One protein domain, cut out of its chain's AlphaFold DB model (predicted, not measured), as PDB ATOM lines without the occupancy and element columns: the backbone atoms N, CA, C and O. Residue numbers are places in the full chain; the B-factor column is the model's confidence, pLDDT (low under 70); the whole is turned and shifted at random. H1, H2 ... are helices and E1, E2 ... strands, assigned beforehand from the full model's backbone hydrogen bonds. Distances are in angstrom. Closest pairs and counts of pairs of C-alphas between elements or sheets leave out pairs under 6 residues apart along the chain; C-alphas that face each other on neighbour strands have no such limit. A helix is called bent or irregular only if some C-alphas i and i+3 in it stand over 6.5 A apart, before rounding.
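This is residues 159 to 372 of the 374 residues of the protein "LisH domain-containing protein" of Corynebacterium sp. sy039 (UniProt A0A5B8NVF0). Picture two four-stranded sheets set one after the other along the longest axis, with the short helix H5 between them and the long helix H1 reaching both. E1 E2 E3 E4 has H1 over one face and is grazed by H2, which packs on H4; E6 E5 E8 E7 has H6 on the same face as H5. There are 214 printed residues, with six named helices and eight named strands in the order H1 E1 E2 H2 E3 H3 H4 E4 H5 E5 H6 E6 E7 E8; the class is mixed, as is each sheet. The whole is compact, with a radius of gyration of the C-alphas of 17.2 A and spans of 53 by 41 by 33 A.

Start at C-alpha 219, (250.032, 178.437, 217.959), where E1 (219 to 222) begins; E2 (228 to 234, 17.4 A), E3 (271 to 275) and E4 (298 to 300) complete its sheet. Find H1 (159 to 177, 26.0 A) from (256.582, 159.846, 223.233), then H2 (247 to 265, 28.2 A), H3 (278 to 283), H4 (285 to 293), H5 (307 to 314) and H6 (332 to 342, 15.5 A). The other sheet has E5 (320 to 325, 13.8 A), E6 (348 to 350), E7 (362 to 364) and E8 (367 to 371), which ends at (228.385, 174.669, 215.107).

The hairpin E1 and E2 is antiparallel, N 221 to O 230 at 2.9 A; E2 and E3 are parallel, N 231 to O 271 at 2.8 A, as are E3 and E4, N 274 to O 298 at 2.8 A. E2, H2, E3 and E3, H3 H4, E4 are strand-helix-strand units, parallel neighbours joined through helices, with right-handed crossovers; E5, H6, E6 is another. H1, height 9.0 A, and H5, 8.7 A, lie on the same face of this sheet, two layers. H1 touches H5, Leu 174 to Thr 308, C-alphas 7.0 A apart. H2 touches H4, C-alphas of Thr 249 and Met 292 6.2 A apart; H3 is close to H4 but not clearly touching, C-alphas of Tyr 281 and Ile 289 6.0 A apart. H4 is irregular, C-alphas 287 and 290 being 7.2 A apart. In the other sheet, look at N 323 to O 348 (E6 and E5, parallel), N 324 to O 368 (E5 and E8, antiparallel) and N 364 to O 367 (the hairpin E7 and E8), each 2.9 A. H6 is on it at a height of 9.0 A, and only just touches H5 with 3 pairs of C-alphas within 8 A, the closest Leu 310 and Tyr 342 at 6.6 A. Every O i to N i+4 pair is within hydrogen-bond range in H1, H5 and H6, against 14 of 15 in H2, 1 of 2 in H3 and 2 of 5 in H4, where 2 of 6 O i to N i+3 pairs are.

The C-alphas farthest apart, Asp 212 and Thr 356, are 52.9 A apart. The printed part has no cut; the links H1 to E1, E2 to H2 and E6 to E7 are long. The mean pLDDT of the printed part is 85.7, and it is under 70 at residues 159 to 160, 236 to 249 and 278 to 289.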
ATOM      1  N   GLU A 159     258.022 160.029 223.162       69.06
ATOM      2  CA  GLU A 159     256.582 159.846 223.233       69.06
ATOM      3  C   GLU A 159     255.949 161.002 223.993       69.06
ATOM      4  O   GLU A 159     255.048 161.634 223.463       69.06
ATOM      5  N   ALA A 160     256.494 161.395 225.145       68.75
ATOM      6  CA  ALA A 160     256.020 162.556 225.888       68.75
ATOM      7  C   ALA A 160     256.144 163.850 225.065       68.75
ATOM      8  O   ALA A 160     255.211 164.654 225.026       68.75
ATOM      9  N   LYS A 161     257.243 164.028 224.311       72.69
ATOM     10  CA  LYS A 161     257.362 165.141 223.353       72.69
ATOM     11  C   LYS A 161     256.298 165.070 222.249       72.69
ATOM     12  O   LYS A 161     255.699 166.083 221.898       72.69
ATOM     13  N   ARG A 162     256.048 163.879 221.698       76.62
ATOM     14  CA  ARG A 162     255.006 163.654 220.681       76.62
ATOM     15  C   ARG A 162     253.593 163.835 221.224       76.62
ATOM     16  O   ARG A 162     252.736 164.236 220.449       76.62
ATOM     17  N   ARG A 163     253.357 163.575 222.512       78.38
ATOM     18  CA  ARG A 163     252.083 163.826 223.201       78.38
ATOM     19  C   ARG A 163     251.829 165.318 223.372       78.38
ATOM     20  O   ARG A 163     250.721 165.770 223.105       78.38
ATOM     21  N   GLY A 164     252.859 166.095 223.718       78.75
ATOM     22  CA  GLY A 164     252.780 167.563 223.720       78.75
ATOM     23  C   GLY A 164     252.359 168.114 222.355       78.75
ATOM     24  O   GLY A 164     251.325 168.768 222.240       78.75
ATOM     25  N   HIS A 165     253.078 167.722 221.303       85.81
ATOM     26  CA  HIS A 165     252.742 168.107 219.929       85.81
ATOM     27  C   HIS A 165     251.403 167.537 219.436       85.81
ATOM     28  O   HIS A 165     250.719 168.170 218.638       85.81
ATOM     29  N   GLY A 166     250.997 166.352 219.892       87.25
ATOM     30  CA  GLY A 166     249.686 165.788 219.576       87.25
ATOM     31  C   GLY A 166     248.549 166.613 220.175       87.25
ATOM     32  O   GLY A 166     247.544 166.835 219.505       87.25
ATOM     33  N   ALA A 167     248.718 167.117 221.401       88.31
ATOM     34  CA  ALA A 167     247.747 168.009 222.027       88.31
ATOM     35  C   ALA A 167     247.661 169.356 221.288       88.31
ATOM     36  O   ALA A 167     246.565 169.851 221.042       88.31
ATOM     37  N   GLU A 168     248.794 169.917 220.853       91.12
ATOM     38  CA  GLU A 168     248.817 171.094 219.967       91.12
ATOM     39  C   GLU A 168     248.040 170.833 218.664       91.12
ATOM     40  O   GLU A 168     247.216 171.653 218.255       91.12
ATOM     41  N   ALA A 169     248.261 169.672 218.034       92.56
ATOM     42  CA  ALA A 169     247.585 169.279 216.798       92.56
ATOM     43  C   ALA A 169     246.070 169.147 216.974       92.56
ATOM     44  O   ALA A 169     245.312 169.580 216.107       92.56
ATOM     45  N   GLU A 170     245.630 168.561 218.092       94.31
ATOM     46  CA  GLU A 170     244.213 168.432 218.428       94.31
ATOM     47  C   GLU A 170     243.548 169.808 218.482       94.31
ATOM     48  O   GLU A 170     242.542 170.027 217.808       94.31
ATOM     49  N   ILE A 171     244.134 170.762 219.210       95.50
ATOM     50  CA  ILE A 171     243.568 172.111 219.305       95.50
ATOM     51  C   ILE A 171     243.602 172.821 217.950       95.50
ATOM     52  O   ILE A 171     242.592 173.400 217.549       95.50
ATOM     53  N   ALA A 172     244.701 172.718 217.196       95.62
ATOM     54  CA  ALA A 172     244.786 173.290 215.854       95.62
ATOM     55  C   ALA A 172     243.708 172.723 214.913       95.62
ATOM     56  O   ALA A 172     243.082 173.465 214.156       95.62
ATOM     57  N   LEU A 173     243.441 171.416 214.987       96.38
ATOM     58  CA  LEU A 173     242.387 170.768 214.213       96.38
ATOM     59  C   LEU A 173     241.000 171.290 214.599       96.38
ATOM     60  O   LEU A 173     240.179 171.524 213.715       96.38
ATOM     61  N   LEU A 174     240.725 171.484 215.891       97.44
ATOM     62  CA  LEU A 174     239.447 172.032 216.354       97.44
ATOM     63  C   LEU A 174     239.250 173.488 215.907       97.44
ATOM     64  O   LEU A 174     238.165 173.830 215.440       97.44
ATOM     65  N   VAL A 175     240.299 174.316 215.963       97.19
ATOM     66  CA  VAL A 175     240.283 175.689 215.425       97.19
ATOM     67  C   VAL A 175     239.999 175.679 213.918       97.19
ATOM     68  O   VAL A 175     239.102 176.385 213.457       97.19
ATOM     69  N   ASN A 176     240.669 174.807 213.156       96.00
ATOM     70  CA  ASN A 176     240.426 174.657 211.719       96.00
ATOM     71  C   ASN A 176     238.988 174.191 211.423       96.00
ATOM     72  O   ASN A 176     238.350 174.697 210.501       96.00
ATOM     73  N   LYS A 177     238.437 173.269 212.228       95.62
ATOM     74  CA  LYS A 177     237.034 172.832 212.114       95.62
ATOM     75  C   LYS A 177     236.027 173.939 212.452       95.62
ATOM     76  O   LYS A 177     234.908 173.886 211.957       95.62
ATOM     77  N   ALA A 178     236.416 174.949 213.234       95.44
ATOM     78  CA  ALA A 178     235.625 176.165 213.440       95.44
ATOM     79  C   ALA A 178     235.689 177.145 212.249       95.44
ATOM     80  O   ALA A 178     235.079 178.215 212.297       95.44
ATOM     81  N   GLY A 179     236.434 176.811 211.189       94.56
ATOM     82  CA  GLY A 179     236.625 177.658 210.014       94.56
ATOM     83  C   GLY A 179     237.589 178.821 210.255       94.56
ATOM     84  O   GLY A 179     237.412 179.886 209.663       94.56
ATOM     85  N   LEU A 180     238.554 178.655 211.159       95.50
ATOM     86  CA  LEU A 180     239.602 179.635 211.451       95.50
ATOM     87  C   LEU A 180     240.959 179.092 211.008       95.50
ATOM     88  O   LEU A 180     241.157 177.881 210.953       95.50
ATOM     89  N   GLU A 181     241.895 179.982 210.695       94.75
ATOM     90  CA  GLU A 181     243.269 179.581 210.396       94.75
ATOM     91  C   GLU A 181     244.109 179.516 211.675       94.75
ATOM     92  O   GLU A 181     243.870 180.235 212.644       94.75
ATOM     93  N   THR A 182     245.133 178.670 211.653       96.12
ATOM     94  CA  THR A 182     246.182 178.624 212.673       96.12
ATOM     95  C   THR A 182     247.516 179.019 212.059       96.12
ATOM     96  O   THR A 182     247.756 178.833 210.865       96.12
ATOM     97  N   ILE A 183     248.405 179.575 212.874       95.31
ATOM     98  CA  ILE A 183     249.806 179.781 212.520       95.31
ATOM     99  C   ILE A 183     250.625 178.970 213.527       95.31
ATOM    100  O   ILE A 183     250.539 179.266 214.718       95.31
ATOM    101  N   PRO A 184     251.401 177.966 213.085       93.75
ATOM    102  CA  PRO A 184     251.609 177.531 211.696       93.75
ATOM    103  C   PRO A 184     250.381 176.828 211.085       93.75
ATOM    104  O   PRO A 184     249.690 176.084 211.778       93.75
ATOM    105  N   LYS A 185     250.142 177.003 209.774       92.44
ATOM    106  CA  LYS A 185     248.946 176.464 209.083       92.44
ATOM    107  C   LYS A 185     248.858 174.938 209.091       92.44
ATOM    108  O   LYS A 185     247.767 174.374 209.056       92.44
ATOM    109  N   ASP A 186     249.998 174.259 209.110       89.69
ATOM    110  CA  ASP A 186     250.085 172.803 209.052       89.69
ATOM    111  C   ASP A 186     250.112 172.141 210.434       89.69
ATOM    112  O   ASP A 186     250.162 170.913 210.500       89.69
ATOM    113  N   LYS A 187     250.019 172.900 211.538       90.56
ATOM    114  CA  LYS A 187     250.130 172.354 212.904       90.56
ATOM    115  C   LYS A 187     249.112 171.235 213.183       90.56
ATOM    116  O   LYS A 187     249.435 170.286 213.886       90.56
ATOM    117  N   ALA A 188     247.924 171.288 212.575       89.50
ATOM    118  CA  ALA A 188     246.899 170.245 212.703       89.50
ATOM    119  C   ALA A 188     247.286 168.898 212.055       89.50
ATOM    120  O   ALA A 188     246.887 167.845 212.543       89.50
ATOM    121  N   GLY A 189     248.033 168.917 210.944       84.25
ATOM    122  CA  GLY A 189     248.415 167.706 210.199       84.25
ATOM    123  C   GLY A 189     249.863 167.267 210.425       84.25
ATOM    124  O   GLY A 189     250.187 166.088 210.293       84.25
ATOM    125  N   ASN A 190     250.737 168.210 210.772       85.94
ATOM    126  CA  ASN A 190     252.175 168.023 210.919       85.94
ATOM    127  C   ASN A 190     252.718 168.841 212.111       85.94
ATOM    128  O   ASN A 190     253.552 169.734 211.938       85.94
ATOM    129  N   PRO A 191     252.285 168.543 213.350       81.31
ATOM    130  CA  PRO A 191     252.592 169.366 214.525       81.31
ATOM    131  C   PRO A 191     254.084 169.442 214.877       81.31
ATOM    132  O   PRO A 191     254.499 170.330 215.616       81.31
ATOM    133  N   MET A 192     254.896 168.519 214.346       78.88
ATOM    134  CA  MET A 192     256.346 168.465 214.560       78.88
ATOM    135  C   MET A 192     257.167 169.111 213.436       78.88
ATOM    136  O   MET A 192     258.391 169.182 213.557       78.88
ATOM    137  N   GLY A 193     256.541 169.488 212.317       71.50
ATOM    138  CA  GLY A 193     257.258 169.907 211.112       71.50
ATOM    139  C   GLY A 193     257.512 171.405 210.999       71.50
ATOM    140  O   GLY A 193     258.486 171.795 210.358       71.50
ATOM    141  N   SER A 194     256.680 172.223 211.641       78.81
ATOM    142  CA  SER A 194     256.778 173.681 211.574       78.81
ATOM    143  C   SER A 194     257.382 174.285 212.830       78.81
ATOM    144  O   SER A 194     257.151 173.816 213.942       78.81
ATOM    145  N   HIS A 195     258.162 175.346 212.631       83.12
ATOM    146  CA  HIS A 195     258.678 176.165 213.720       83.12
ATOM    147  C   HIS A 195     257.555 176.960 214.383       83.12
ATOM    148  O   HIS A 195     256.645 177.440 213.705       83.12
ATOM    149  N   ASP A 196     257.670 177.132 215.694       88.00
ATOM    150  CA  ASP A 196     256.729 177.921 216.477       88.00
ATOM    151  C   ASP A 196     256.798 179.410 216.068       88.00
ATOM    152  O   ASP A 196     257.894 179.944 215.826       88.00
ATOM    153  N   PRO A 197     255.650 180.098 215.924       92.50
ATOM    154  CA  PRO A 197     255.614 181.518 215.607       92.50
ATOM    155  C   PRO A 197     256.168 182.372 216.751       92.50
ATOM    156  O   PRO A 197     256.180 181.980 217.917       92.50
ATOM    157  N   ASN A 198     256.610 183.580 216.400       93.25
ATOM    158  CA  ASN A 198     257.109 184.559 217.358       93.25
ATOM    159  C   ASN A 198     256.225 185.814 217.326       93.25
ATOM    160  O   ASN A 198     255.729 186.196 216.263       93.25
ATOM    161  N   ILE A 199     256.039 186.452 218.480       93.00
ATOM    162  CA  ILE A 199     255.253 187.680 218.652       93.00
ATOM    163  C   ILE A 199     256.092 188.799 219.260       93.00
ATOM    164  O   ILE A 199     257.010 188.546 220.040       93.00
ATOM    165  N   SER A 200     255.745 190.038 218.925       92.25
ATOM    166  CA  SER A 200     256.304 191.220 219.577       92.25
ATOM    167  C   SER A 200     255.743 191.361 220.998       92.25
ATOM    168  O   SER A 200     254.523 191.296 221.165       92.25
ATOM    169  N   PRO A 201     256.587 191.622 222.013       87.19
ATOM    170  CA  PRO A 201     256.143 191.835 223.389       87.19
ATOM    171  C   PRO A 201     255.326 193.120 223.572       87.19
ATOM    172  O   PRO A 201     254.648 193.261 224.579       87.19
ATOM    173  N   THR A 202     255.398 194.066 222.631       88.25
ATOM    174  CA  THR A 202     254.744 195.380 222.750       88.25
ATOM    175  C   THR A 202     253.492 195.501 221.896       88.25
ATOM    176  O   THR A 202     252.542 196.159 222.300       88.25
ATOM    177  N   THR A 203     253.482 194.881 220.715       90.62
ATOM    178  CA  THR A 203     252.373 194.996 219.755       90.62
ATOM    179  C   THR A 203     251.542 193.727 219.645       90.62
ATOM    180  O   THR A 203     250.478 193.765 219.037       90.62
ATOM    181  N   PHE A 204     252.030 192.595 220.170       92.06
ATOM    182  CA  PHE A 204     251.385 191.280 220.065       92.06
ATOM    183  C   PHE A 204     251.076 190.833 218.624       92.06
ATOM    184  O   PHE A 204     250.245 189.962 218.374       92.06
ATOM    185  N   THR A 205     251.804 191.393 217.658       93.19
ATOM    186  CA  THR A 205     251.773 190.993 216.250       93.19
ATOM    187  C   THR A 205     252.850 189.953 215.967       93.19
ATOM    188  O   THR A 205     253.896 189.946 216.621       93.19
ATOM    189  N   GLN A 206     252.638 189.118 214.950       92.88
ATOM    190  CA  GLN A 206     253.655 188.169 214.501       92.88
ATOM    191  C   GLN A 206     254.906 188.904 213.992       92.88
ATOM    192  O   GLN A 206     254.805 189.838 213.196       92.88
ATOM    193  N   VAL A 207     256.086 188.462 214.428       92.56
ATOM    194  CA  VAL A 207     257.391 189.007 214.023       92.56
ATOM    195  C   VAL A 207     258.386 187.877 213.734       92.56
ATOM    196  O   VAL A 207     258.178 186.742 214.174       92.56
ATOM    197  N   PRO A 208     259.478 188.137 212.992       91.50
ATOM    198  CA  PRO A 208     260.602 187.209 212.915       91.50
ATOM    199  C   PRO A 208     261.225 186.956 214.292       91.50
ATOM    200  O   PRO A 208     261.166 187.803 215.180       91.50
ATOM    201  N   HIS A 209     261.870 185.801 214.454       87.75
ATOM    202  CA  HIS A 209     262.559 185.469 215.698       87.75
ATOM    203  C   HIS A 209     263.696 186.460 215.999       87.75
ATOM    204  O   HIS A 209     264.619 186.624 215.197       87.75
ATOM    205  N   SER A 210     263.649 187.057 217.187       85.38
ATOM    206  CA  SER A 210     264.698 187.890 217.778       85.38
ATOM    207  C   SER A 210     264.877 187.505 219.243       85.38
ATOM    208  O   SER A 210     263.895 187.346 219.971       85.38
ATOM    209  N   ARG A 211     266.131 187.339 219.681       74.19
ATOM    210  CA  ARG A 211     266.459 186.810 221.015       74.19
ATOM    211  C   ARG A 211     265.921 187.680 222.156       74.19
ATOM    212  O   ARG A 211     265.544 187.129 223.183       74.19
ATOM    213  N   ASP A 212     265.881 188.993 221.946       77.00
ATOM    214  CA  ASP A 212     265.549 189.973 222.986       77.00
ATOM    215  C   ASP A 212     264.242 190.738 222.694       77.00
ATOM    216  O   ASP A 212     263.751 191.471 223.546       77.00
ATOM    217  N   GLU A 213     263.654 190.555 221.505       82.19
ATOM    218  CA  GLU A 213     262.509 191.351 221.030       82.19
ATOM    219  C   GLU A 213     261.312 190.497 220.598       82.19
ATOM    220  O   GLU A 213     260.379 190.999 219.971       82.19
ATOM    221  N   SER A 214     261.323 189.195 220.894       88.88
ATOM    222  CA  SER A 214     260.206 188.328 220.531       88.88
ATOM    223  C   SER A 214     259.954 187.212 221.535       88.88
ATOM    224  O   SER A 214     260.883 186.677 222.141       88.88
ATOM    225  N   PHE A 215     258.686 186.837 221.676       89.00
ATOM    226  CA  PHE A 215     258.269 185.657 222.424       89.00
ATOM    227  C   PHE A 215     257.826 184.553 221.471       89.00
ATOM    228  O   PHE A 215     257.046 184.802 220.557       89.00
ATOM    229  N   SER A 216     258.296 183.329 221.706       89.06
ATOM    230  CA  SER A 216     257.833 182.144 220.982       89.06
ATOM    231  C   SER A 216     256.538 181.629 221.606       89.06
ATOM    232  O   SER A 216     256.460 181.485 222.827       89.06
ATOM    233  N   VAL A 217     255.548 181.312 220.775       90.81
ATOM    234  CA  VAL A 217     254.271 180.704 221.186       90.81
ATOM    235  C   VAL A 217     253.948 179.527 220.274       90.81
ATOM    236  O   VAL A 217     254.330 179.547 219.111       90.81
ATOM    237  N   ASP A 218     253.256 178.504 220.773       91.75
ATOM    238  CA  ASP A 218     253.092 177.250 220.026       91.75
ATOM    239  C   ASP A 218     252.118 177.391 218.841       91.75
ATOM    240  O   ASP A 218     252.346 176.809 217.775       91.75
ATOM    241  N   ILE A 219     251.027 178.156 219.011       94.88
ATOM    242  CA  ILE A 219     250.032 178.437 217.959       94.88
ATOM    243  C   ILE A 219     249.485 179.863 218.110       94.88
ATOM    244  O   ILE A 219     249.153 180.295 219.213       94.88
ATOM    245  N   LEU A 220     249.314 180.567 216.989       96.88
ATOM    246  CA  LEU A 220     248.511 181.790 216.906       96.88
ATOM    247  C   LEU A 220     247.209 181.534 216.145       96.88
ATOM    248  O   LEU A 220     247.201 180.804 215.150       96.88
ATOM    249  N   VAL A 221     246.131 182.187 216.574       97.38
ATOM    250  CA  VAL A 221     244.842 182.204 215.870       97.38
ATOM    251  C   VAL A 221     244.486 183.655 215.535       97.38
ATOM    252  O   VAL A 221     244.136 184.418 216.444       97.38
ATOM    253  N   PRO A 222     244.601 184.078 214.265       95.69
ATOM    254  CA  PRO A 222     244.131 185.387 213.842       95.69
ATOM    255  C   PRO A 222     242.597 185.439 213.750       95.69
ATOM    256  O   PRO A 222     241.933 184.442 213.457       95.69
ATOM    257  N   ASN A 223     242.027 186.623 213.967       92.19
ATOM    258  CA  ASN A 223     240.637 186.921 213.635       92.19
ATOM    259  C   ASN A 223     240.465 187.136 212.117       92.19
ATOM    260  O   ASN A 223     241.418 187.113 211.336       92.19
ATOM    261  N   VAL A 224     239.231 187.409 211.688       88.06
ATOM    262  CA  VAL A 224     238.896 187.681 210.276       88.06
ATOM    263  C   VAL A 224     239.581 188.925 209.687       88.06
ATOM    264  O   VAL A 224     239.637 189.060 208.468       88.06
ATOM    265  N   LYS A 225     240.100 189.830 210.527       88.94
ATOM    266  CA  LYS A 225     240.867 191.018 210.117       88.94
ATOM    267  C   LYS A 225     242.376 190.750 210.037       88.94
ATOM    268  O   LYS A 225     243.120 191.634 209.628       88.94
ATOM    269  N   GLY A 226     242.829 189.551 210.413       88.25
ATOM    270  CA  GLY A 226     244.246 189.187 210.469       88.25
ATOM    271  C   GLY A 226     244.962 189.613 211.755       88.25
ATOM    272  O   GLY A 226     246.162 189.381 211.879       88.25
ATOM    273  N   GLU A 227     244.255 190.209 212.718       92.56
ATOM    274  CA  GLU A 227     244.806 190.542 214.036       92.56
ATOM    275  C   GLU A 227     244.844 189.280 214.900       92.56
ATOM    276  O   GLU A 227     243.942 188.444 214.824       92.56
ATOM    277  N   ILE A 228     245.867 189.124 215.739       95.50
ATOM    278  CA  ILE A 228     245.962 187.961 216.624       95.50
ATOM    279  C   ILE A 228     244.850 188.036 217.673       95.50
ATOM    280  O   ILE A 228     244.805 188.974 218.461       95.50
ATOM    281  N   ALA A 229     243.970 187.033 217.693       96.19
ATOM    282  CA  ALA A 229     242.910 186.915 218.689       96.19
ATOM    283  C   ALA A 229     243.301 185.984 219.838       96.19
ATOM    284  O   ALA A 229     242.877 186.198 220.970       96.19
ATOM    285  N   ILE A 230     244.081 184.935 219.554       97.44
ATOM    286  CA  ILE A 230     244.462 183.928 220.550       97.44
ATOM    287  C   ILE A 230     245.926 183.534 220.365       97.44
ATOM    288  O   ILE A 230     246.385 183.289 219.246       97.44
ATOM    289  N   MET A 231     246.628 183.414 221.486       96.00
ATOM    290  CA  MET A 231     247.960 182.837 221.618       96.00
ATOM    291  C   MET A 231     247.855 181.567 222.459       96.00
ATOM    292  O   MET A 231     247.410 181.617 223.605       96.00
ATOM    293  N   ILE A 232     248.252 180.426 221.907       94.12
ATOM    294  CA  ILE A 232     248.149 179.128 222.577       94.12
ATOM    295  C   ILE A 232     249.540 178.677 223.008       94.12
ATOM    296  O   ILE A 232     250.480 178.705 222.212       94.12
ATOM    297  N   MET A 233     249.648 178.231 224.260       89.88
ATOM    298  CA  MET A 233     250.889 177.725 224.837       89.88
ATOM    299  C   MET A 233     250.716 176.330 225.431       89.88
ATOM    300  O   MET A 233     249.854 176.096 226.283       89.88
ATOM    301  N   ALA A 234     251.569 175.401 225.013       84.94
ATOM    302  CA  ALA A 234     251.574 174.021 225.454       84.94
ATOM    303  C   ALA A 234     252.492 173.816 226.668       84.94
ATOM    304  O   ALA A 234     253.714 174.025 226.652       84.94
ATOM    305  N   LEU A 235     251.868 173.350 227.747       75.88
ATOM    306  CA  LEU A 235     252.480 173.093 229.051       75.88
ATOM    307  C   LEU A 235     252.476 171.605 229.405       75.88
ATOM    308  O   LEU A 235     252.788 171.248 230.538       75.88
ATOM    309  N   VAL A 236     252.131 170.749 228.442       64.81
ATOM    310  CA  VAL A 236     252.203 169.292 228.568       64.81
ATOM    311  C   VAL A 236     253.618 168.915 229.002       64.81
ATOM    312  O   VAL A 236     254.593 169.262 228.324       64.81
ATOM    313  N   GLN A 237     253.743 168.252 230.153       56.91
ATOM    314  CA  GLN A 237     255.051 167.900 230.684       56.91
ATOM    315  C   GLN A 237     255.642 166.781 229.828       56.91
ATOM    316  O   GLN A 237     255.243 165.620 229.899       56.91
ATOM    317  N   SER A 238     256.633 167.127 229.007       50.34
ATOM    318  CA  SER A 238     257.509 166.129 228.410       50.34
ATOM    319  C   SER A 238     258.371 165.534 229.532       50.34
ATOM    320  O   SER A 238     259.321 166.190 229.947       50.34
ATOM    321  N   SER A 239     257.981 164.367 230.057       43.75
ATOM    322  CA  SER A 239     258.761 163.388 230.849       43.75
ATOM    323  C   SER A 239     260.009 163.899 231.608       43.75
ATOM    324  O   SER A 239     260.981 164.326 230.985       43.75
ATOM    325  N   ASP A 240     260.017 163.683 232.929       42.16
ATOM    326  CA  ASP A 240     260.967 164.127 233.973       42.16
ATOM    327  C   ASP A 240     260.692 165.533 234.556       42.16
ATOM    328  O   ASP A 240     261.311 166.529 234.137       42.16
ATOM    329  N   PRO A 241     259.817 165.634 235.588       37.19
ATOM    330  CA  PRO A 241     259.749 166.800 236.470       37.19
ATOM    331  C   PRO A 241     261.127 167.040 237.105       37.19
ATOM    332  O   PRO A 241     261.562 166.365 238.031       37.19
ATOM    333  N   GLY A 242     261.859 167.997 236.537       36.81
ATOM    334  CA  GLY A 242     263.229 168.326 236.931       36.81
ATOM    335  C   GLY A 242     264.113 168.801 235.779       36.81
ATOM    336  O   GLY A 242     265.103 169.486 236.031       36.81
ATOM    337  N   GLN A 243     263.762 168.509 234.518       38.94
ATOM    338  CA  GLN A 243     264.583 168.935 233.371       38.94
ATOM    339  C   GLN A 243     264.086 170.181 232.618       38.94
ATOM    340  O   GLN A 243     264.910 170.825 231.966       38.94
ATOM    341  N   PHE A 244     262.803 170.564 232.714       44.78
ATOM    342  CA  PHE A 244     262.237 171.622 231.846       44.78
ATOM    343  C   PHE A 244     261.253 172.613 232.510       44.78
ATOM    344  O   PHE A 244     260.607 173.391 231.814       44.78
ATOM    345  N   GLY A 245     261.150 172.648 233.842       44.09
ATOM    346  CA  GLY A 245     260.072 173.383 234.531       44.09
ATOM    347  C   GLY A 245     260.316 174.852 234.905       44.09
ATOM    348  O   GLY A 245     259.381 175.501 235.354       44.09
ATOM    349  N   VAL A 246     261.532 175.397 234.770       46.62
ATOM    350  CA  VAL A 246     261.850 176.722 235.362       46.62
ATOM    351  C   VAL A 246     261.735 177.883 234.365       46.62
ATOM    352  O   VAL A 246     261.473 179.011 234.775       46.62
ATOM    353  N   ASP A 247     261.897 177.626 233.064       58.84
ATOM    354  CA  ASP A 247     261.954 178.701 232.059       58.84
ATOM    355  C   ASP A 247     260.560 179.070 231.517       58.84
ATOM    356  O   ASP A 247     260.187 180.239 231.495       58.84
ATOM    357  N   LYS A 248     259.717 178.072 231.201       69.06
ATOM    358  CA  LYS A 248     258.366 178.306 230.647       69.06
ATOM    359  C   LYS A 248     257.477 179.140 231.576       69.06
ATOM    360  O   LYS A 248     256.800 180.046 231.109       69.06
ATOM    361  N   THR A 249     257.503 178.892 232.886       69.88
ATOM    362  CA  THR A 249     256.694 179.657 233.849       69.88
ATOM    363  C   THR A 249     257.084 181.136 233.880       69.88
ATOM    364  O   THR A 249     256.202 181.992 233.903       69.88
ATOM    365  N   LYS A 250     258.386 181.452 233.823       75.06
ATOM    366  CA  LYS A 250     258.866 182.842 233.778       75.06
ATOM    367  C   LYS A 250     258.499 183.522 232.466       75.06
ATOM    368  O   LYS A 250     258.028 184.654 232.495       75.06
ATOM    369  N   THR A 251     258.669 182.827 231.343       79.94
ATOM    370  CA  THR A 251     258.291 183.349 230.025       79.94
ATOM    371  C   THR A 251     256.794 183.633 229.949       79.94
ATOM    372  O   THR A 251     256.411 184.714 229.518       79.94
ATOM    373  N   ASN A 252     255.942 182.730 230.442       83.00
ATOM    374  CA  ASN A 252     254.489 182.930 230.444       83.00
ATOM    375  C   ASN A 252     254.080 184.120 231.317       83.00
ATOM    376  O   ASN A 252     253.259 184.927 230.894       83.00
ATOM    377  N   ALA A 253     254.676 184.254 232.505       85.25
ATOM    378  CA  ALA A 253     254.430 185.399 233.379       85.25
ATOM    379  C   ALA A 253     254.894 186.721 232.739       85.25
ATOM    380  O   ALA A 253     254.213 187.737 232.853       85.25
ATOM    381  N   ALA A 254     256.023 186.709 232.022       86.69
ATOM    382  CA  ALA A 254     256.508 187.875 231.289       86.69
ATOM    383  C   ALA A 254     255.563 188.259 230.140       86.69
ATOM    384  O   ALA A 254     255.191 189.426 230.037       86.69
ATOM    385  N   ILE A 255     255.124 187.287 229.329       88.00
ATOM    386  CA  ILE A 255     254.128 187.501 228.266       88.00
ATOM    387  C   ILE A 255     252.846 188.079 228.865       88.00
ATOM    388  O   ILE A 255     252.348 189.085 228.367       88.00
ATOM    389  N   ARG A 256     252.341 187.486 229.954       91.06
ATOM    390  CA  ARG A 256     251.120 187.947 230.617       91.06
ATOM    391  C   ARG A 256     251.245 189.383 231.115       91.06
ATOM    392  O   ARG A 256     250.373 190.193 230.829       91.06
ATOM    393  N   SER A 257     252.338 189.714 231.797       90.38
ATOM    394  CA  SER A 257     252.570 191.073 232.289       90.38
ATOM    395  C   SER A 257     252.586 192.100 231.154       90.38
ATOM    396  O   SER A 257     251.992 193.164 231.296       90.38
ATOM    397  N   GLN A 258     253.219 191.782 230.020       91.12
ATOM    398  CA  GLN A 258     253.196 192.662 228.848       91.12
ATOM    399  C   GLN A 258     251.803 192.739 228.207       91.12
ATOM    400  O   GLN A 258     251.399 193.797 227.730       91.12
ATOM    401  N   LEU A 259     251.048 191.638 228.222       91.62
ATOM    402  CA  LEU A 259     249.698 191.579 227.667       91.62
ATOM    403  C   LEU A 259     248.715 192.411 228.488       91.62
ATOM    404  O   LEU A 259     247.882 193.105 227.912       91.62
ATOM    405  N   ASP A 260     248.824 192.376 229.814       91.81
ATOM    406  CA  ASP A 260     247.997 193.200 230.694       91.81
ATOM    407  C   ASP A 260     248.287 194.696 230.479       91.81
ATOM    408  O   ASP A 260     247.349 195.472 230.327       91.81
ATOM    409  N   LEU A 261     249.558 195.090 230.316       91.25
ATOM    410  CA  LEU A 261     249.915 196.466 229.932       91.25
ATOM    411  C   LEU A 261     249.349 196.852 228.559       91.25
ATOM    412  O   LEU A 261     248.851 197.959 228.366       91.25
ATOM    413  N   PHE A 262     249.396 195.938 227.589       91.75
ATOM    414  CA  PHE A 262     248.819 196.173 226.268       91.75
ATOM    415  C   PHE A 262     247.294 196.356 226.334       91.75
ATOM    416  O   PHE A 262     246.757 197.243 225.666       91.75
ATOM    417  N   ARG A 263     246.607 195.572 227.177       93.00
ATOM    418  CA  ARG A 263     245.153 195.632 227.414       93.00
ATOM    419  C   ARG A 263     244.694 196.957 228.009       93.00
ATOM    420  O   ARG A 263     243.605 197.406 227.671       93.00
ATOM    421  N   GLU A 264     245.515 197.613 228.831       90.81
ATOM    422  CA  GLU A 264     245.185 198.937 229.387       90.81
ATOM    423  C   GLU A 264     244.952 199.995 228.297       90.81
ATOM    424  O   GLU A 264     244.211 200.952 228.511       90.81
ATOM    425  N   SER A 265     245.570 199.822 227.124       87.94
ATOM    426  CA  SER A 265     245.504 200.775 226.008       87.94
ATOM    427  C   SER A 265     244.792 200.234 224.762       87.94
ATOM    428  O   SER A 265     244.632 200.976 223.794       87.94
ATOM    429  N   ASN A 266     244.377 198.961 224.752       86.62
ATOM    430  CA  ASN A 266     243.805 198.299 223.577       86.62
ATOM    431  C   ASN A 266     242.619 197.409 223.968       86.62
ATOM    432  O   ASN A 266     242.795 196.363 224.590       86.62
ATOM    433  N   GLU A 267     241.416 197.776 223.521       77.56
ATOM    434  CA  GLU A 267     240.198 196.985 223.764       77.56
ATOM    435  C   GLU A 267     240.221 195.618 223.053       77.56
ATOM    436  O   GLU A 267     239.637 194.654 223.541       77.56
ATOM    437  N   ALA A 268     240.919 195.510 221.917       79.44
ATOM    438  CA  ALA A 268     241.017 194.296 221.104       79.44
ATOM    439  C   ALA A 268     242.342 193.546 221.339       79.44
ATOM    440  O   ALA A 268     243.116 193.313 220.411       79.44
ATOM    441  N   ALA A 269     242.631 193.200 222.592       88.75
ATOM    442  CA  ALA A 269     243.827 192.435 222.938       88.75
ATOM    443  C   ALA A 269     243.622 190.918 222.758       88.75
ATOM    444  O   ALA A 269     242.525 190.418 223.019       88.75
ATOM    445  N   PRO A 270     244.671 190.162 222.381       94.06
ATOM    446  CA  PRO A 270     244.575 188.713 222.277       94.06
ATOM    447  C   PRO A 270     244.330 188.052 223.636       94.06
ATOM    448  O   PRO A 270     244.719 188.564 224.691       94.06
ATOM    449  N   GLU A 271     243.741 186.860 223.603       95.06
ATOM    450  CA  GLU A 271     243.707 185.952 224.743       95.06
ATOM    451  C   GLU A 271     244.901 185.002 224.758       95.06
ATOM    452  O   GLU A 271     245.418 184.585 223.721       95.06
ATOM    453  N   MET A 272     245.311 184.617 225.960       94.31
ATOM    454  CA  MET A 272     246.371 183.652 226.200       94.31
ATOM    455  C   MET A 272     245.744 182.347 226.698       94.31
ATOM    456  O   MET A 272     245.147 182.307 227.774       94.31
ATOM    457  N   TRP A 273     245.853 181.271 225.919       94.88
ATOM    458  CA  TRP A 273     245.273 179.960 226.228       94.88
ATOM    459  C   TRP A 273     246.364 178.934 226.545       94.88
ATOM    460  O   TRP A 273     247.362 178.830 225.834       94.88
ATOM    461  N   GLY A 274     246.169 178.149 227.604       90.69
ATOM    462  CA  GLY A 274     247.107 177.120 228.046       90.69
ATOM    463  C   GLY A 274     246.598 175.709 227.759       90.69
ATOM    464  O   GLY A 274     245.504 175.344 228.198       90.69
ATOM    465  N   ILE A 275     247.403 174.884 227.086       87.25
ATOM    466  CA  ILE A 275     247.174 173.436 226.980       87.25
ATOM    467  C   ILE A 275     247.916 172.752 228.127       87.25
ATOM    468  O   ILE A 275     249.144 172.811 228.191       87.25
ATOM    469  N   ILE A 276     247.186 172.094 229.025       79.56
ATOM    470  CA  ILE A 276     247.757 171.423 230.203       79.56
ATOM    471  C   ILE A 276     247.428 169.927 230.187       79.56
ATOM    472  O   ILE A 276     246.337 169.524 229.776       79.56
ATOM    473  N   ASP A 277     248.349 169.096 230.670       71.62
ATOM    474  CA  ASP A 277     248.061 167.688 230.939       71.62
ATOM    475  C   ASP A 277     247.495 167.496 232.359       71.62
ATOM    476  O   ASP A 277     247.527 168.385 233.213       71.62
ATOM    477  N   GLY A 278     246.874 166.339 232.600       61.50
ATOM    478  CA  GLY A 278     246.329 165.994 233.915       61.50
ATOM    479  C   GLY A 278     247.397 165.646 234.953       61.50
ATOM    480  O   GLY A 278     247.173 165.819 236.147       61.50
ATOM    481  N   ILE A 279     248.550 165.153 234.499       57.28
ATOM    482  CA  ILE A 279     249.611 164.610 235.355       57.28
ATOM    483  C   ILE A 279     250.538 165.710 235.877       57.28
ATOM    484  O   ILE A 279     250.832 165.726 237.071       57.28
ATOM    485  N   GLY A 280     250.884 166.708 235.058       57.09
ATOM    486  CA  GLY A 280     251.631 167.880 235.509       57.09
ATOM    487  C   GLY A 280     250.902 168.656 236.608       57.09
ATOM    488  O   GLY A 280     251.554 169.208 237.497       57.09
ATOM    489  N   TYR A 281     249.559 168.631 236.606       57.62
ATOM    490  CA  TYR A 281     248.724 169.176 237.686       57.62
ATOM    491  C   TYR A 281     248.960 168.467 239.029       57.62
ATOM    492  O   TYR A 281     248.973 169.124 240.068       57.62
ATOM    493  N   ALA A 282     249.155 167.146 239.020       55.97
ATOM    494  CA  ALA A 282     249.348 166.352 240.231       55.97
ATOM    495  C   ALA A 282     250.799 166.373 240.744       55.97
ATOM    496  O   ALA A 282     251.010 166.388 241.955       55.97
ATOM    497  N   GLU A 283     251.795 166.393 239.851       53.44
ATOM    498  CA  GLU A 283     253.210 166.252 240.237       53.44
ATOM    499  C   GLU A 283     253.887 167.563 240.657       53.44
ATOM    500  O   GLU A 283     254.757 167.548 241.529       53.44
ATOM    501  N   ASN A 284     253.507 168.708 240.075       60.19
ATOM    502  CA  ASN A 284     254.080 170.004 240.454       60.19
ATOM    503  C   ASN A 284     253.038 171.139 240.502       60.19
ATOM    504  O   ASN A 284     253.161 172.136 239.772       60.19
ATOM    505  N   PRO A 285     252.018 171.019 241.375       61.34
ATOM    506  CA  PRO A 285     250.963 172.019 241.488       61.34
ATOM    507  C   PRO A 285     251.529 173.394 241.864       61.34
ATOM    508  O   PRO A 285     251.243 174.377 241.194       61.34
ATOM    509  N   ASN A 286     252.411 173.468 242.865       64.75
ATOM    510  CA  ASN A 286     252.886 174.748 243.403       64.75
ATOM    511  C   ASN A 286     254.027 175.390 242.597       64.75
ATOM    512  O   ASN A 286     254.149 176.610 242.592       64.75
ATOM    513  N   GLY A 287     254.888 174.600 241.945       59.34
ATOM    514  CA  GLY A 287     256.093 175.120 241.289       59.34
ATOM    515  C   GLY A 287     255.907 175.505 239.823       59.34
ATOM    516  O   GLY A 287     256.707 176.271 239.293       59.34
ATOM    517  N   THR A 288     254.875 174.981 239.157       61.47
ATOM    518  CA  THR A 288     254.666 175.218 237.723       61.47
ATOM    519  C   THR A 288     253.201 175.482 237.414       61.47
ATOM    520  O   THR A 288     252.904 176.505 236.812       61.47
ATOM    521  N   ILE A 289     252.269 174.628 237.844       64.94
ATOM    522  CA  ILE A 289     250.885 174.717 237.363       64.94
ATOM    523  C   ILE A 289     250.103 175.875 237.988       64.94
ATOM    524  O   ILE A 289     249.606 176.697 237.231       64.94
ATOM    525  N   TYR A 290     250.020 176.008 239.315       71.44
ATOM    526  CA  TYR A 290     249.266 177.093 239.958       71.44
ATOM    527  C   TYR A 290     249.761 178.494 239.588       71.44
ATOM    528  O   TYR A 290     248.920 179.293 239.186       71.44
ATOM    529  N   PRO A 291     251.077 178.795 239.595       70.25
ATOM    530  CA  PRO A 291     251.552 180.096 239.127       70.25
ATOM    531  C   PRO A 291     251.221 180.345 237.653       70.25
ATOM    532  O   PRO A 291     251.013 181.476 237.235       70.25
ATOM    533  N   MET A 292     251.164 179.290 236.834       70.56
ATOM    534  CA  MET A 292     250.731 179.415 235.446       70.56
ATOM    535  C   MET A 292     249.216 179.572 235.324       70.56
ATOM    536  O   MET A 292     248.791 180.235 234.387       70.56
ATOM    537  N   LEU A 293     248.413 179.027 236.249       72.94
ATOM    538  CA  LEU A 293     246.954 179.115 236.180       72.94
ATOM    539  C   LEU A 293     246.454 180.564 236.157       72.94
ATOM    540  O   LEU A 293     245.467 180.871 235.500       72.94
ATOM    541  N   GLU A 294     247.161 181.454 236.842       79.81
ATOM    542  CA  GLU A 294     246.822 182.876 236.919       79.81
ATOM    543  C   GLU A 294     247.178 183.650 235.640       79.81
ATOM    544  O   GLU A 294     246.670 184.744 235.421       79.81
ATOM    545  N   ASN A 295     248.024 183.082 234.774       84.31
ATOM    546  CA  ASN A 295     248.523 183.782 233.593       84.31
ATOM    547  C   ASN A 295     247.659 183.580 232.340       84.31
ATOM    548  O   ASN A 295     247.696 184.422 231.443       84.31
ATOM    549  N   PHE A 296     246.874 182.504 232.252       90.19
ATOM    550  CA  PHE A 296     246.052 182.237 231.067       90.19
ATOM    551  C   PHE A 296     244.597 182.638 231.278       90.19
ATOM    552  O   PHE A 296     244.015 182.414 232.336       90.19
ATOM    553  N   ASP A 297     243.981 183.144 230.215       92.75
ATOM    554  CA  ASP A 297     242.551 183.446 230.186       92.75
ATOM    555  C   ASP A 297     241.715 182.158 230.058       92.75
ATOM    556  O   ASP A 297     240.560 182.108 230.483       92.75
ATOM    557  N   MET A 298     242.300 181.082 229.508       91.62
ATOM    558  CA  MET A 298     241.647 179.780 229.380       91.62
ATOM    559  C   MET A 298     242.622 178.607 229.499       91.62
ATOM    560  O   MET A 298     243.732 178.646 228.976       91.62
ATOM    561  N   PHE A 299     242.150 177.516 230.111       89.31
ATOM    562  CA  PHE A 299     242.837 176.224 230.132       89.31
ATOM    563  C   PHE A 299     242.072 175.160 229.377       89.31
ATOM    564  O   PHE A 299     240.867 174.964 229.591       89.31
ATOM    565  N   ILE A 300     242.818 174.408 228.580       90.50
ATOM    566  CA  ILE A 300     242.309 173.312 227.778       90.50
ATOM    567  C   ILE A 300     243.112 172.052 228.108       90.50
ATOM    568  O   ILE A 300     244.338 172.048 228.159       90.50
ATOM    569  N   GLN A 301     242.383 170.972 228.362       87.81
ATOM    570  CA  GLN A 301     242.910 169.612 228.499       87.81
ATOM    571  C   GLN A 301     242.284 168.741 227.420       87.81
ATOM    572  O   GLN A 301     241.150 169.029 227.039       87.81
ATOM    573  N   HIS A 302     242.934 167.637 227.046       88.12
ATOM    574  CA  HIS A 302     242.417 166.662 226.073       88.12
ATOM    575  C   HIS A 302     240.930 166.308 226.311       88.12
ATOM    576  O   HIS A 302     240.061 166.578 225.486       88.12
ATOM    577  N   ASN A 303     240.584 165.866 227.526       88.88
ATOM    578  CA  ASN A 303     239.202 165.501 227.885       88.88
ATOM    579  C   ASN A 303     238.196 166.672 227.868       88.88
ATOM    580  O   ASN A 303     236.984 166.458 227.918       88.88
ATOM    581  N   SER A 304     238.695 167.906 227.817       92.25
ATOM    582  CA  SER A 304     237.913 169.143 227.759       92.25
ATOM    583  C   SER A 304     238.210 169.975 226.509       92.25
ATOM    584  O   SER A 304     238.002 171.188 226.524       92.25
ATOM    585  N   ALA A 305     238.701 169.348 225.433       94.94
ATOM    586  CA  ALA A 305     239.091 170.047 224.212       94.94
ATOM    587  C   ALA A 305     237.924 170.832 223.577       94.94
ATOM    588  O   ALA A 305     238.158 171.844 222.919       94.94
ATOM    589  N   TYR A 306     236.669 170.458 223.862       96.56
ATOM    590  CA  TYR A 306     235.468 171.222 223.496       96.56
ATOM    591  C   TYR A 306     235.473 172.678 223.987       96.56
ATOM    592  O   TYR A 306     234.832 173.525 223.367       96.56
ATOM    593  N   LYS A 307     236.218 173.003 225.055       96.88
ATOM    594  CA  LYS A 307     236.394 174.387 225.526       96.88
ATOM    595  C   LYS A 307     236.987 175.294 224.455       96.88
ATOM    596  O   LYS A 307     236.694 176.479 224.477       96.88
ATOM    597  N   THR A 308     237.734 174.738 223.499       97.50
ATOM    598  CA  THR A 308     238.196 175.462 222.309       97.50
ATOM    599  C   THR A 308     237.017 176.135 221.609       97.50
ATOM    600  O   THR A 308     237.027 177.344 221.427       97.50
ATOM    601  N   PHE A 309     235.951 175.392 221.292       98.06
ATOM    602  CA  PHE A 309     234.775 175.960 220.627       98.06
ATOM    603  C   PHE A 309     234.024 176.958 221.509       98.06
ATOM    604  O   PHE A 309     233.583 177.985 221.006       98.06
ATOM    605  N   LEU A 310     233.916 176.697 222.815       97.38
ATOM    606  CA  LEU A 310     233.267 177.626 223.748       97.38
ATOM    607  C   LEU A 310     234.037 178.952 223.855       97.38
ATOM    608  O   LEU A 310     233.438 180.025 223.831       97.38
ATOM    609  N   GLY A 311     235.370 178.893 223.901       96.50
ATOM    610  CA  GLY A 311     236.234 180.069 223.885       96.50
ATOM    611  C   GLY A 311     236.147 180.842 222.575       96.50
ATOM    612  O   GLY A 311     235.982 182.059 222.598       96.50
ATOM    613  N   LEU A 312     236.177 180.140 221.438       97.00
ATOM    614  CA  LEU A 312     236.002 180.748 220.117       97.00
ATOM    615  C   LEU A 312     234.630 181.420 219.982       97.00
ATOM    616  O   LEU A 312     234.536 182.507 219.416       97.00
ATOM    617  N   HIS A 313     233.584 180.804 220.533       96.75
ATOM    618  CA  HIS A 313     232.240 181.364 220.550       96.75
ATOM    619  C   HIS A 313     232.151 182.640 221.384       96.75
ATOM    620  O   HIS A 313     231.662 183.656 220.899       96.75
ATOM    621  N   ARG A 314     232.704 182.614 222.603       95.31
ATOM    622  CA  ARG A 314     232.774 183.784 223.489       95.31
ATOM    623  C   ARG A 314     233.498 184.965 222.839       95.31
ATOM    624  O   ARG A 314     233.106 186.106 223.050       95.31
ATOM    625  N   LEU A 315     234.532 184.694 222.044       94.31
ATOM    626  CA  LEU A 315     235.278 185.711 221.296       94.31
ATOM    627  C   LEU A 315     234.589 186.147 219.990       94.31
ATOM    628  O   LEU A 315     235.144 186.953 219.247       94.31
ATOM    629  N   GLY A 316     233.407 185.609 219.671       94.50
ATOM    630  CA  GLY A 316     232.684 185.911 218.434       94.50
ATOM    631  C   GLY A 316     233.359 185.373 217.166       94.50
ATOM    632  O   GLY A 316     233.046 185.818 216.065       94.50
ATOM    633  N   LEU A 317     234.292 184.425 217.300       95.25
ATOM    634  CA  LEU A 317     235.038 183.845 216.179       95.25
ATOM    635  C   LEU A 317     234.290 182.672 215.530       95.25
ATOM    636  O   LEU A 317     234.494 182.378 214.353       95.25
ATOM    637  N   CYS A 318     233.402 182.003 216.264       95.56
ATOM    638  CA  CYS A 318     232.462 181.025 215.719       95.56
ATOM    639  C   CYS A 318     231.124 181.067 216.467       95.56
ATOM    640  O   CYS A 318     230.975 181.767 217.468       95.56
ATOM    641  N   LYS A 319     230.131 180.314 215.987       96.88
ATOM    642  CA  LYS A 319     228.846 180.180 216.670       96.88
ATOM    643  C   LYS A 319     228.566 178.721 217.000       96.88
ATOM    644  O   LYS A 319     228.540 177.878 216.108       96.88
ATOM    645  N   VAL A 320     228.429 178.438 218.293       97.56
ATOM    646  CA  VAL A 320     228.096 177.112 218.815       97.56
ATOM    647  C   VAL A 320     226.591 177.083 219.060       97.56
ATOM    648  O   VAL A 320     226.074 177.913 219.796       97.56
ATOM    649  N   GLU A 321     225.901 176.138 218.433       97.00
ATOM    650  CA  GLU A 321     224.452 175.957 218.564       97.00
ATOM    651  C   GLU A 321     224.119 175.094 219.784       97.00
ATOM    652  O   GLU A 321     223.217 175.393 220.570       97.00
ATOM    653  N   SER A 322     224.847 173.989 219.940       97.00
ATOM    654  CA  SER A 322     224.598 173.019 220.996       97.00
ATOM    655  C   SER A 322     225.853 172.229 221.352       97.00
ATOM    656  O   SER A 322     226.786 172.077 220.557       97.00
ATOM    657  N   ILE A 323     225.883 171.732 222.586       97.62
ATOM    658  CA  ILE A 323     226.948 170.875 223.100       97.62
ATOM    659  C   ILE A 323     226.347 169.686 223.842       97.62
ATOM    660  O   ILE A 323     225.503 169.840 224.727       97.62
ATOM    661  N   ASN A 324     226.817 168.493 223.493       97.56
ATOM    662  CA  ASN A 324     226.480 167.259 224.175       97.56
ATOM    663  C   ASN A 324     227.673 166.745 224.978       97.56
ATOM    664  O   ASN A 324     228.684 166.344 224.406       97.56
ATOM    665  N   TYR A 325     227.551 166.738 226.302       96.31
ATOM    666  CA  TYR A 325     228.548 166.153 227.195       96.31
ATOM    667  C   TYR A 325     228.345 164.640 227.277       96.31
ATOM    668  O   TYR A 325     227.251 164.190 227.616       96.31
ATOM    669  N   ASP A 326     229.386 163.851 227.020       93.38
ATOM    670  CA  ASP A 326     229.277 162.391 226.995       93.38
ATOM    671  C   ASP A 326     228.995 161.831 228.405       93.38
ATOM    672  O   ASP A 326     229.827 162.003 229.310       93.38
ATOM    673  N   PRO A 327     227.861 161.134 228.621       93.19
ATOM    674  CA  PRO A 327     227.495 160.595 229.927       93.19
ATOM    675  C   PRO A 327     228.426 159.477 230.417       93.19
ATOM    676  O   PRO A 327     228.403 159.155 231.605       93.19
ATOM    677  N   LYS A 328     229.274 158.896 229.550       91.94
ATOM    678  CA  LYS A 328     230.321 157.947 229.974       91.94
ATOM    679  C   LYS A 328     231.387 158.609 230.847       91.94
ATOM    680  O   LYS A 328     232.029 157.916 231.631       91.94
ATOM    681  N   TYR A 329     231.579 159.921 230.710       90.88
ATOM    682  CA  TYR A 329     232.597 160.674 231.445       90.88
ATOM    683  C   TYR A 329     231.993 161.740 232.365       90.88
ATOM    684  O   TYR A 329     232.412 161.877 233.515       90.88
ATOM    685  N   TYR A 330     230.994 162.490 231.893       89.50
ATOM    686  CA  TYR A 330     230.323 163.515 232.685       89.50
ATOM    687  C   TYR A 330     229.014 162.985 233.266       89.50
ATOM    688  O   TYR A 330     228.057 162.741 232.536       89.50
ATOM    689  N   SER A 331     228.934 162.903 234.598       92.25
ATOM    690  CA  SER A 331     227.637 162.787 235.268       92.25
ATOM    691  C   SER A 331     226.748 163.989 234.909       92.25
ATOM    692  O   SER A 331     227.283 165.071 234.644       92.25
ATOM    693  N   PRO A 332     225.410 163.873 234.982       93.81
ATOM    694  CA  PRO A 332     224.515 164.993 234.686       93.81
ATOM    695  C   PRO A 332     224.831 166.262 235.490       93.81
ATOM    696  O   PRO A 332     224.802 167.369 234.953       93.81
ATOM    697  N   SER A 333     225.201 166.107 236.766       94.19
ATOM    698  CA  SER A 333     225.607 167.221 237.628       94.19
ATOM    699  C   SER A 333     226.909 167.878 237.166       94.19
ATOM    700  O   SER A 333     226.989 169.104 237.112       94.19
ATOM    701  N   ASN A 334     227.915 167.084 236.790       90.19
ATOM    702  CA  ASN A 334     229.198 167.595 236.311       90.19
ATOM    703  C   ASN A 334     229.064 168.233 234.926       90.19
ATOM    704  O   ASN A 334     229.648 169.284 234.689       90.19
ATOM    705  N   ALA A 335     228.278 167.633 234.028       94.19
ATOM    706  CA  ALA A 335     227.973 168.192 232.715       94.19
ATOM    707  C   ALA A 335     227.330 169.577 232.853       94.19
ATOM    708  O   ALA A 335     227.799 170.538 232.244       94.19
ATOM    709  N   LYS A 336     226.311 169.697 233.715       94.88
ATOM    710  CA  LYS A 336     225.640 170.970 233.988       94.88
ATOM    711  C   LYS A 336     226.598 172.009 234.575       94.88
ATOM    712  O   LYS A 336     226.659 173.119 234.062       94.88
ATOM    713  N   PHE A 337     227.400 171.631 235.571       92.69
ATOM    714  CA  PHE A 337     228.412 172.519 236.151       92.69
ATOM    715  C   PHE A 337     229.418 173.022 235.103       92.69
ATOM    716  O   PHE A 337     229.744 174.208 235.063       92.69
ATOM    717  N   MET A 338     229.913 172.134 234.234       92.12
ATOM    718  CA  MET A 338     230.837 172.515 233.164       92.12
ATOM    719  C   MET A 338     230.167 173.435 232.141       92.12
ATOM    720  O   MET A 338     230.801 174.383 231.684       92.12
ATOM    721  N   HIS A 339     228.904 173.181 231.806       94.69
ATOM    722  CA  HIS A 339     228.135 174.035 230.911       94.69
ATOM    723  C   HIS A 339     227.946 175.434 231.502       94.69
ATOM    724  O   HIS A 339     228.372 176.398 230.885       94.69
ATOM    725  N   GLU A 340     227.437 175.552 232.727       93.69
ATOM    726  CA  GLU A 340     227.224 176.846 233.395       93.69
ATOM    727  C   GLU A 340     228.517 177.656 233.560       93.69
ATOM    728  O   GLU A 340     228.493 178.884 233.543       93.69
ATOM    729  N   ARG A 341     229.659 176.978 233.723       91.94
ATOM    730  CA  ARG A 341     230.953 177.639 233.905       91.94
ATOM    731  C   ARG A 341     231.581 178.144 232.605       91.94
ATOM    732  O   ARG A 341     232.322 179.122 232.654       91.94
ATOM    733  N   TYR A 342     231.389 177.440 231.490       91.69
ATOM    734  CA  TYR A 342     232.166 177.674 230.263       91.69
ATOM    735  C   TYR A 342     231.326 177.987 229.026       91.69
ATOM    736  O   TYR A 342     231.860 178.570 228.087       91.69
ATOM    737  N   ALA A 343     230.067 177.562 228.984       92.38
ATOM    738  CA  ALA A 343     229.174 177.809 227.866       92.38
ATOM    739  C   ALA A 343     228.320 179.050 228.140       92.38
ATOM    740  O   ALA A 343     227.907 179.306 229.270       92.38
ATOM    741  N   SER A 344     228.052 179.812 227.087       90.31
ATOM    742  CA  SER A 344     227.101 180.913 227.143       90.31
ATOM    743  C   SER A 344     225.659 180.383 227.169       90.31
ATOM    744  O   SER A 344     225.384 179.292 226.668       90.31
ATOM    745  N   HIS A 345     224.730 181.158 227.734       90.69
ATOM    746  CA  HIS A 345     223.313 180.792 227.893       90.69
ATOM    747  C   HIS A 345     222.559 180.479 226.586       90.69
ATOM    748  O   HIS A 345     221.529 179.813 226.615       90.69
ATOM    749  N   GLU A 346     223.060 180.962 225.451       93.75
ATOM    750  CA  GLU A 346     222.528 180.721 224.111       93.75
ATOM    751  C   GLU A 346     222.873 179.334 223.544       93.75
ATOM    752  O   GLU A 346     222.271 178.918 222.556       93.75
ATOM    753  N   ILE A 347     223.816 178.609 224.155       96.56
ATOM    754  CA  ILE A 347     224.229 177.279 223.701       96.56
ATOM    755  C   ILE A 347     223.300 176.223 224.304       96.56
ATOM    756  O   ILE A 347     223.191 176.102 225.524       96.56
ATOM    757  N   ASN A 348     222.697 175.373 223.472       96.69
ATOM    758  CA  ASN A 348     221.837 174.302 223.975       96.69
ATOM    759  C   ASN A 348     222.650 173.196 224.674       96.69
ATOM    760  O   ASN A 348     223.631 172.675 224.136       96.69
ATOM    761  N   PHE A 349     222.217 172.821 225.879       96.44
ATOM    762  CA  PHE A 349     222.845 171.796 226.713       96.44
ATOM    763  C   PHE A 349     222.238 170.408 226.488       96.44
ATOM    764  O   PHE A 349     221.030 170.220 226.627       96.44
ATOM    765  N   HIS A 350     223.095 169.410 226.261       96.44
ATOM    766  CA  HIS A 350     222.722 167.997 226.225       96.44
ATOM    767  C   HIS A 350     223.702 167.143 227.051       96.44
ATOM    768  O   HIS A 350     224.880 167.474 227.198       96.44
ATOM    769  N   ASN A 351     223.213 166.026 227.595       95.19
ATOM    770  CA  ASN A 351     224.027 165.006 228.268       95.19
ATOM    771  C   ASN A 351     223.458 163.611 227.969       95.19
ATOM    772  O   ASN A 351     222.894 162.942 228.832       95.19
ATOM    773  N   GLN A 352     223.546 163.216 226.701       91.88
ATOM    774  CA  GLN A 352     223.028 161.956 226.166       91.88
ATOM    775  C   GLN A 352     224.141 161.172 225.449       91.88
ATOM    776  O   GLN A 352     225.175 161.752 225.111       91.88
ATOM    777  N   PRO A 353     223.984 159.854 225.217       87.38
ATOM    778  CA  PRO A 353     224.996 159.062 224.519       87.38
ATOM    779  C   PRO A 353     225.359 159.669 223.155       87.38
ATOM    780  O   PRO A 353     224.466 160.026 222.388       87.38
ATOM    781  N   SER A 354     226.651 159.774 222.836       79.25
ATOM    782  CA  SER A 354     227.136 160.474 221.632       79.25
ATOM    783  C   SER A 354     226.528 159.981 220.319       79.25
ATOM    784  O   SER A 354     226.195 160.793 219.462       79.25
ATOM    785  N   ASP A 355     226.270 158.677 220.199       79.12
ATOM    786  CA  ASP A 355     225.673 158.065 219.000       79.12
ATOM    787  C   ASP A 355     224.229 158.539 218.727       79.12
ATOM    788  O   ASP A 355     223.664 158.265 217.671       79.12
ATOM    789  N   THR A 356     223.618 159.239 219.689       77.25
ATOM    790  CA  THR A 356     222.251 159.775 219.613       77.25
ATOM    791  C   THR A 356     222.202 161.287 219.380       77.25
ATOM    792  O   THR A 356     221.119 161.870 219.343       77.25
ATOM    793  N   PHE A 357     223.359 161.945 219.250       85.94
ATOM    794  CA  PHE A 357     223.448 163.382 218.993       85.94
ATOM    795  C   PHE A 357     223.435 163.713 217.484       85.94
ATOM    796  O   PHE A 357     223.202 162.842 216.647       85.94
ATOM    797  N   HIS A 358     223.625 164.988 217.117       82.81
ATOM    798  CA  HIS A 358     223.628 165.436 215.723       82.81
ATOM    799  C   HIS A 358     224.723 164.734 214.895       82.81
ATOM    800  O   HIS A 358     225.875 164.686 215.331       82.81
ATOM    801  N   PRO A 359     224.406 164.248 213.679       85.44
ATOM    802  CA  PRO A 359     225.348 163.485 212.854       85.44
ATOM    803  C   PRO A 359     226.529 164.315 212.333       85.44
ATOM    804  O   PRO A 359     227.544 163.754 211.930       85.44
ATOM    805  N   ASP A 360     226.408 165.641 212.328       89.94
ATOM    806  CA  ASP A 360     227.446 166.578 211.898       89.94
ATOM    807  C   ASP A 360     228.115 167.316 213.068       89.94
ATOM    808  O   ASP A 360     228.859 168.278 212.863       89.94
ATOM    809  N   ALA A 361     227.881 166.861 214.301       93.50
ATOM    810  CA  ALA A 361     228.603 167.355 215.458       93.50
ATOM    811  C   ALA A 361     230.088 166.964 215.407       93.50
ATOM    812  O   ALA A 361     230.485 165.899 214.930       93.50
ATOM    813  N   ILE A 362     230.930 167.835 215.953       95.69
ATOM    814  CA  ILE A 362     232.371 167.634 216.029       95.69
ATOM    815  C   ILE A 362     232.723 167.082 217.407       95.69
ATOM    816  O   ILE A 362     232.535 167.761 218.417       95.69
ATOM    817  N   ARG A 363     233.318 165.886 217.448       95.12
ATOM    818  CA  ARG A 363     233.910 165.348 218.679       95.12
ATOM    819  C   ARG A 363     235.117 166.183 219.108       95.12
ATOM    820  O   ARG A 363     236.042 166.381 218.317       95.12
ATOM    821  N   ALA A 364     235.125 166.617 220.366       95.25
ATOM    822  CA  ALA A 364     236.227 167.342 220.993       95.25
ATOM    823  C   ALA A 364     236.379 166.918 222.466       95.25
ATOM    824  O   ALA A 364     235.655 167.381 223.352       95.25
ATOM    825  N   GLY A 365     237.328 166.021 222.748       91.69
ATOM    826  CA  GLY A 365     237.455 165.384 224.062       91.69
ATOM    827  C   GLY A 365     236.241 164.506 224.384       91.69
ATOM    828  O   GLY A 365     235.870 163.640 223.593       91.69
ATOM    829  N   TRP A 366     235.601 164.745 225.534       93.75
ATOM    830  CA  TRP A 366     234.390 164.030 225.981       93.75
ATOM    831  C   TRP A 366     233.085 164.793 225.718       93.75
ATOM    832  O   TRP A 366     232.124 164.671 226.478       93.75
ATOM    833  N   ALA A 367     233.051 165.613 224.670       96.12
ATOM    834  CA  ALA A 367     231.826 166.263 224.224       96.12
ATOM    835  C   ALA A 367     231.747 166.331 222.695       96.12
ATOM    836  O   ALA A 367     232.770 166.347 222.005       96.12
ATOM    837  N   ASP A 368     230.520 166.400 222.192       97.25
ATOM    838  CA  ASP A 368     230.198 166.626 220.786       97.25
ATOM    839  C   ASP A 368     229.643 168.044 220.640       97.25
ATOM    840  O   ASP A 368     228.726 168.438 221.365       97.25
ATOM    841  N   VAL A 369     230.218 168.836 219.734       97.38
ATOM    842  CA  VAL A 369     229.877 170.253 219.561       97.38
ATOM    843  C   VAL A 369     229.270 170.479 218.188       97.38
ATOM    844  O   VAL A 369     229.877 170.151 217.168       97.38
ATOM    845  N   LYS A 370     228.081 171.075 218.162       96.81
ATOM    846  CA  LYS A 370     227.390 171.479 216.942       96.81
ATOM    847  C   LYS A 370     227.625 172.967 216.705       96.81
ATOM    848  O   LYS A 370     227.294 173.801 217.549       96.81
ATOM    849  N   LEU A 371     228.218 173.290 215.563       96.19
ATOM    850  CA  LEU A 371     228.385 174.669 215.107       96.19
ATOM    851  C   LEU A 371     227.217 175.064 214.204       96.19
ATOM    852  O   LEU A 371     226.699 174.221 213.462       96.19
ATOM    853  N   GLU A 372     226.846 176.342 214.226       93.25
ATOM    854  CA  GLU A 372     225.947 176.889 213.211       93.25
ATOM    855  C   GLU A 372     226.653 176.932 211.851       93.25
ATOM    856  O   GLU A 372     227.850 177.224 211.760       93.25
TER     857      GLU A 372